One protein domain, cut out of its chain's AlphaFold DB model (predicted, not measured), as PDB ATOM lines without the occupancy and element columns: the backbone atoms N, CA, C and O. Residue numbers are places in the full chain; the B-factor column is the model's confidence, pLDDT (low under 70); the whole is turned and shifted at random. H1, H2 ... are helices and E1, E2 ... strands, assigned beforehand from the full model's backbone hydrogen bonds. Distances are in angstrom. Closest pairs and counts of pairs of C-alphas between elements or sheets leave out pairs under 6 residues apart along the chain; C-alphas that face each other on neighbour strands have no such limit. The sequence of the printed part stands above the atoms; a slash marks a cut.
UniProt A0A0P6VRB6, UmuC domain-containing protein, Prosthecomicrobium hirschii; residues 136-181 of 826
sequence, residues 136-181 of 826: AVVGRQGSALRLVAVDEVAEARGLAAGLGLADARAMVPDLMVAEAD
ATOM      1  N   ALA A 136     -32.406   9.336 -21.915       93.06
ATOM      2  CA  ALA A 136     -32.710   8.743 -23.207       93.06
ATOM      3  C   ALA A 136     -31.494   8.751 -24.143       93.06
ATOM      4  O   ALA A 136     -30.670   9.667 -24.141       93.06
ATOM      5  N   VAL A 137     -31.423   7.734 -24.995       91.00
ATOM      6  CA  VAL A 137     -30.479   7.656 -26.113       91.00
ATOM      7  C   VAL A 137     -31.214   8.042 -27.388       91.00
ATOM      8  O   VAL A 137     -32.299   7.520 -27.642       91.00
ATOM      9  N   VAL A 138     -30.643   8.928 -28.206       93.06
ATOM     10  CA  VAL A 138     -31.222   9.358 -29.488       93.06
ATOM     11  C   VAL A 138     -30.433   8.868 -30.689       93.06
ATOM     12  O   VAL A 138     -29.206   8.845 -30.699       93.06
ATOM     13  N   GLY A 139     -31.166   8.529 -31.743       88.62
ATOM     14  CA  GLY A 139     -30.628   8.163 -33.045       88.62
ATOM     15  C   GLY A 139     -31.328   8.934 -34.155       88.62
ATOM     16  O   GLY A 139     -32.464   9.395 -34.011       88.62
ATOM     17  N   ARG A 140     -30.640   9.079 -35.286       87.75
ATOM     18  CA  ARG A 140     -31.182   9.748 -36.469       87.75
ATOM     19  C   ARG A 140     -31.960   8.745 -37.320       87.75
ATOM     20  O   ARG A 140     -31.399   7.754 -37.775       87.75
ATOM     21  N   GLN A 141     -33.246   9.006 -37.540       80.50
ATOM     22  CA  GLN A 141     -34.111   8.214 -38.416       80.50
ATOM     23  C   GLN A 141     -34.676   9.126 -39.510       80.50
ATOM     24  O   GLN A 141     -35.553   9.957 -39.265       80.50
ATOM     25  N   GLY A 142     -34.133   9.000 -40.724       80.19
ATOM     26  CA  GLY A 142     -34.344   9.987 -41.784       80.19
ATOM     27  C   GLY A 142     -33.725  11.333 -41.396       80.19
ATOM     28  O   GLY A 142     -32.564  11.390 -40.999       80.19
ATOM     29  N   SER A 143     -34.503  12.413 -41.480       81.38
ATOM     30  CA  SER A 143     -34.091  13.761 -41.061       81.38
ATOM     31  C   SER A 143     -34.331  14.068 -39.574       81.38
ATOM     32  O   SER A 143     -33.873  15.102 -39.095       81.38
ATOM     33  N   ALA A 144     -35.031  13.203 -38.830       87.00
ATOM     34  CA  ALA A 144     -35.444  13.468 -37.451       87.00
ATOM     35  C   ALA A 144     -34.581  12.728 -36.413       87.00
ATOM     36  O   ALA A 144     -34.168  11.586 -36.628       87.00
ATOM     37  N   LEU A 145     -34.365  13.356 -35.252       91.62
ATOM     38  CA  LEU A 145     -33.856  12.685 -34.053       91.62
ATOM     39  C   LEU A 145     -35.020  12.057 -33.282       91.62
ATOM     40  O   LEU A 145     -35.984  12.743 -32.930       91.62
ATOM     41  N   ARG A 146     -34.917  10.754 -33.012       93.31
ATOM     42  CA  ARG A 146     -35.899   9.972 -32.250       93.31
ATOM     43  C   ARG A 146     -35.222   9.237 -31.101       93.31
ATOM     44  O   ARG A 146     -34.044   8.893 -31.200       93.31
ATOM     45  N   LEU A 147     -35.971   8.980 -30.032       90.81
ATOM     46  CA  LEU A 147     -35.502   8.147 -28.928       90.81
ATOM     47  C   LEU A 147     -35.284   6.712 -29.441       90.81
ATOM     48  O   LEU A 147     -36.183   6.121 -30.033       90.81
ATOM     49  N   VAL A 148     -34.097   6.155 -29.225       87.25
ATOM     50  CA  VAL A 148     -33.741   4.756 -29.528       87.25
ATOM     51  C   VAL A 148     -33.940   3.883 -28.293       87.25
ATOM     52  O   VAL A 148     -34.485   2.790 -28.401       87.25
ATOM     53  N   ALA A 149     -33.551   4.389 -27.122       88.38
ATOM     54  CA  ALA A 149     -33.761   3.746 -25.831       88.38
ATOM     55  C   ALA A 149     -34.085   4.794 -24.759       88.38
ATOM     56  O   ALA A 149     -33.684   5.954 -24.870       88.38
ATOM     57  N   VAL A 150     -34.798   4.367 -23.720       89.94
ATOM     58  CA  VAL A 150     -35.186   5.170 -22.553       89.94
ATOM     59  C   VAL A 150     -34.888   4.378 -21.281       89.94
ATOM     60  O   VAL A 150     -34.914   3.145 -21.294       89.94
ATOM     61  N   ASP A 151     -34.541   5.063 -20.195       89.62
ATOM     62  CA  ASP A 151     -34.403   4.439 -18.882       89.62
ATOM     63  C   ASP A 151     -35.765   4.265 -18.184       89.62
ATOM     64  O   ASP A 151     -36.807   4.694 -18.675       89.62
ATOM     65  N   GLU A 152     -35.768   3.620 -17.017       86.94
ATOM     66  CA  GLU A 152     -36.978   3.426 -16.204       86.94
ATOM     67  C   GLU A 152     -37.652   4.728 -15.777       86.94
ATOM     68  O   GLU A 152     -38.879   4.775 -15.711       86.94
ATOM     69  N   VAL A 153     -36.878   5.775 -15.484       88.38
ATOM     70  CA  VAL A 153     -37.431   7.062 -15.047       88.38
ATOM     71  C   VAL A 153     -38.113   7.764 -16.226       88.38
ATOM     72  O   VAL A 153     -39.217   8.283 -16.072       88.38
ATOM     73  N   ALA A 154     -37.507   7.727 -17.415       89.19
ATOM     74  CA  ALA A 154     -38.108   8.204 -18.658       89.19
ATOM     75  C   ALA A 154     -39.379   7.415 -19.033       89.19
ATOM     76  O   ALA A 154     -40.410   8.021 -19.330       89.19
ATOM     77  N   GLU A 155     -39.332   6.081 -18.970       88.81
ATOM     78  CA  GLU A 155     -40.471   5.195 -19.262       88.81
ATOM     79  C   GLU A 155     -41.642   5.442 -18.292       88.81
ATOM     80  O   GLU A 155     -42.787   5.598 -18.722       88.81
ATOM     81  N   ALA A 156     -41.363   5.594 -16.992       87.81
ATOM     82  CA  ALA A 156     -42.368   5.923 -15.975       87.81
ATOM     83  C   ALA A 156     -42.997   7.320 -16.156       87.81
ATOM     84  O   ALA A 156     -44.121   7.547 -15.709       87.81
ATOM     85  N   ARG A 157     -42.304   8.246 -16.835       89.88
ATOM     86  CA  ARG A 157     -42.827   9.565 -17.242       89.88
ATOM     87  C   ARG A 157     -43.497   9.549 -18.629       89.88
ATOM     88  O   ARG A 157     -43.834  10.602 -19.160       89.88
ATOM     89  N   GLY A 158     -43.720   8.368 -19.211       88.75
ATOM     90  CA  GLY A 158     -44.451   8.187 -20.468       88.75
ATOM     91  C   GLY A 158     -43.619   8.361 -21.742       88.75
ATOM     92  O   GLY A 158     -44.195   8.430 -22.828       88.75
ATOM     93  N   LEU A 159     -42.287   8.427 -21.644       91.88
ATOM     94  CA  LEU A 159     -41.414   8.427 -22.819       91.88
ATOM     95  C   LEU A 159     -41.248   7.011 -23.379       91.88
ATOM     96  O   LEU A 159     -41.204   6.030 -22.642       91.88
ATOM     97  N   ALA A 160     -41.121   6.912 -24.701       87.06
ATOM     98  CA  ALA A 160     -41.050   5.643 -25.418       87.06
ATOM     99  C   ALA A 160     -40.053   5.701 -26.581       87.06
ATOM    100  O   ALA A 160     -39.851   6.753 -27.197       87.06
ATOM    101  N   ALA A 161     -39.464   4.555 -26.930       85.75
ATOM    102  CA  ALA A 161     -38.650   4.432 -28.137       85.75
ATOM    103  C   ALA A 161     -39.479   4.769 -29.396       85.75
ATOM    104  O   ALA A 161     -40.648   4.407 -29.517       85.75
ATOM    105  N   GLY A 162     -38.871   5.482 -30.344       86.06
ATOM    106  CA  GLY A 162     -39.514   6.015 -31.548       86.06
ATOM    107  C   GLY A 162     -40.112   7.423 -31.402       86.06
ATOM    108  O   GLY A 162     -40.350   8.069 -32.427       86.06
ATOM    109  N   LEU A 163     -40.309   7.939 -30.182       90.56
ATOM    110  CA  LEU A 163     -40.789   9.311 -29.948       90.56
ATOM    111  C   LEU A 163     -39.792  10.353 -30.493       90.56
ATOM    112  O   LEU A 163     -38.580  10.123 -30.480       90.56
ATOM    113  N   GLY A 164     -40.282  11.490 -30.997       93.81
ATOM    114  CA  GLY A 164     -39.425  12.589 -31.444       93.81
ATOM    115  C   GLY A 164     -38.713  13.258 -30.267       93.81
ATOM    116  O   GLY A 164     -39.308  13.448 -29.209       93.81
ATOM    117  N   LEU A 165     -37.446  13.652 -30.437       93.75
ATOM    118  CA  LEU A 165     -36.687  14.318 -29.366       93.75
ATOM    119  C   LEU A 165     -37.339  15.641 -28.906       93.75
ATOM    120  O   LEU A 165     -37.268  15.981 -27.726       93.75
ATOM    121  N   ALA A 166     -37.984  16.376 -29.816       92.31
ATOM    122  CA  ALA A 166     -38.718  17.595 -29.475       92.31
ATOM    123  C   ALA A 166     -39.916  17.294 -28.555       92.31
ATOM    124  O   ALA A 166     -40.022  17.885 -27.482       92.31
ATOM    125  N   ASP A 167     -40.749  16.319 -28.931       93.56
ATOM    126  CA  ASP A 167     -41.909  15.878 -28.145       93.56
ATOM    127  C   ASP A 167     -41.473  15.360 -26.764       93.56
ATOM    128  O   ASP A 167     -42.048  15.723 -25.740       93.56
ATOM    129  N   ALA A 168     -40.396  14.569 -26.724       93.12
ATOM    130  CA  ALA A 168     -39.843  14.017 -25.492       93.12
ATOM    131  C   ALA A 168     -39.383  15.103 -24.507       93.12
ATOM    132  O   ALA A 168     -39.669  15.007 -23.316       93.12
ATOM    133  N   ARG A 169     -38.716  16.159 -24.996       93.75
ATOM    134  CA  ARG A 169     -38.300  17.309 -24.172       93.75
ATOM    135  C   ARG A 169     -39.466  18.206 -23.756       93.75
ATOM    136  O   ARG A 169     -39.395  18.813 -22.694       93.75
ATOM    137  N   ALA A 170     -40.530  18.281 -24.555       93.06
ATOM    138  CA  ALA A 170     -41.752  18.985 -24.173       93.06
ATOM    139  C   ALA A 170     -42.509  18.251 -23.049       93.06
ATOM    140  O   ALA A 170     -43.063  18.894 -22.162       93.06
ATOM    141  N   MET A 171     -42.504  16.912 -23.061       92.50
ATOM    142  CA  MET A 171     -43.074  16.084 -21.989       92.50
ATOM    143  C   MET A 171     -42.202  16.058 -20.726       92.50
ATOM    144  O   MET A 171     -42.730  16.019 -19.617       92.50
ATOM    145  N   VAL A 172     -40.875  16.044 -20.885       92.75
ATOM    146  CA  VAL A 172     -39.896  15.870 -19.800       92.75
ATOM    147  C   VAL A 172     -38.727  16.852 -19.999       92.75
ATOM    148  O   VAL A 172     -37.749  16.519 -20.675       92.75
ATOM    149  N   PRO A 173     -38.805  18.078 -19.443       90.44
ATOM    150  CA  PRO A 173     -37.796  19.121 -19.669       90.44
ATOM    151  C   PRO A 173     -36.407  18.818 -19.087       90.44
ATOM    152  O   PRO A 173     -35.407  19.304 -19.608       90.44
ATOM    153  N   ASP A 174     -36.333  18.001 -18.033       91.38
ATOM    154  CA  ASP A 174     -35.106  17.549 -17.357       91.38
ATOM    155  C   ASP A 174     -34.477  16.289 -17.991       91.38
ATOM    156  O   ASP A 174     -33.584  15.673 -17.408       91.38
ATOM    157  N   LEU A 175     -34.930  15.893 -19.186       92.75
ATOM    158  CA  LEU A 175     -34.431  14.718 -19.902       92.75
ATOM    159  C   LEU A 175     -32.965  14.882 -20.328       92.75
ATOM    160  O   LEU A 175     -32.642  15.645 -21.247       92.75
ATOM    161  N   MET A 176     -32.085  14.081 -19.728       93.00
ATOM    162  CA  MET A 176     -30.717  13.885 -20.199       93.00
ATOM    163  C   MET A 176     -30.722  13.067 -21.492       93.00
ATOM    164  O   MET A 176     -31.408  12.051 -21.612       93.00
ATOM    165  N   VAL A 177     -29.943  13.516 -22.477       92.62
ATOM    166  CA  VAL A 177     -29.940  12.951 -23.832       92.62
ATOM    167  C   VAL A 177     -28.512  12.674 -24.280       92.62
ATOM    168  O   VAL A 177     -27.682  13.580 -24.277       92.62
ATOM    169  N   ALA A 178     -28.256  11.440 -24.708       91.69
ATOM    170  CA  ALA A 178     -26.993  11.008 -25.303       91.69
ATOM    171  C   ALA A 178     -27.211  10.485 -26.731       91.69
ATOM    172  O   ALA A 178     -28.291   9.989 -27.055       91.69
ATOM    173  N   GLU A 179     -26.199  10.572 -27.593       91.38
ATOM    174  CA  GLU A 179     -26.264   9.968 -28.930       91.38
ATOM    175  C   GLU A 179     -26.097   8.440 -28.870       91.38
ATOM    176  O   GLU A 179     -25.432   7.899 -27.983       91.38
ATOM    177  N   ALA A 180     -26.722   7.734 -29.812       88.75
ATOM    178  CA  ALA A 180     -26.595   6.289 -29.939       88.75
ATOM    179  C   ALA A 180     -25.177   5.888 -30.369       88.75
ATOM    180  O   ALA A 180     -24.664   6.370 -31.377       88.75
ATOM    181  N   ASP A 181     -24.598   4.926 -29.652       86.81
ATOM    182  CA  ASP A 181     -23.282   4.345 -29.934       86.81
ATOM    183  C   ASP A 181     -23.413   2.808 -30.036       86.81
ATOM    184  O   ASP A 181     -23.098   2.074 -29.094       86.81
TER     185      ASP A 181
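AT A GLANCE: This is residues 136 to 181 of the 826 residues of the protein "UmuC domain-containing protein" of Prosthecomicrobium hirschii (UniProt A0A0P6VRB6). A small, twisted three-strand sheet has a long hairpin of E1 and E2 at its heart, with the short strand E3 added beside E1 and two short helices near it. H2 packs on the sheet beside the strands, chiefly near E2, while H1 sits at the end of the sheet far from the hairpin's turn, and residues 157 to 164 fold back from H1 to H2. The printed part has 46 residues, with two named helices and three named strands in the order E1, E2, H1, H2, E3. The sheet is mixed, in the order E2, E1, E3, and the class is mixed, helices and strands. The whole is compact, with a radius of gyration of the C-alphas of 9.4 A and spans of 27 by 20 by 15 A.

HOW THE PARTS SIT: The sheet's inner strand is E1, residues 136 to 141. Its antiparallel neighbour is the edge strand E2, residues 144 to 150, and the two form a hairpin with an angle of 145 degrees between their directions. N 139 and O 146 are 3.0 A apart and N 148 and O 137 are 2.8 A apart, both within hydrogen-bond range. The other edge strand, E3, residues 176 to 179, is parallel to E1 at 41 degrees. Here N 138 and O 178, 2.8 A apart, are within hydrogen-bond range. The sheet is only just strongly twisted, with C-alphas up to 4.2 A off its best plane. H2, residues 165 to 171, is on the sheet at a height over the sheet of 7.5 A, but over none of its strands. The closest C-alphas of E2 and H2 are those of Arg 146 and Leu 165, 5.3 A apart. H1, residues 152 to 156, is on the sheet but only grazes it. The closest C-alphas of E1 and H1 are those of Ala 136 and Ala 154, 7.1 A apart. H1 and H2 are apart. In both helices each O i to N i+4 pair is within hydrogen-bond range.

IN THESE COORDINATES: E1 begins at C-alpha 136, (-32.710, 8.743, -23.207), and is 15.3 A long from first to last C-alpha. E2 is 17.1 A long and ends at C-alpha 150, (-35.186, 5.170, -22.553). E3 is 10.6 A long and ends at C-alpha 179, (-26.264, 9.968, -28.930). H2 is 9.9 A long and H1 5.9 A.

THE WHOLE: The two C-alphas farthest apart are those of Ser 143 and Ala 156, at 27.6 A. The printed part has no cut. The links E1 to E2, E2 to H1 and H2 to E3 are tight, and H1 to H2 is a short link. The mean pLDDT of the printed part is 89.8, and no printed residue is under 70.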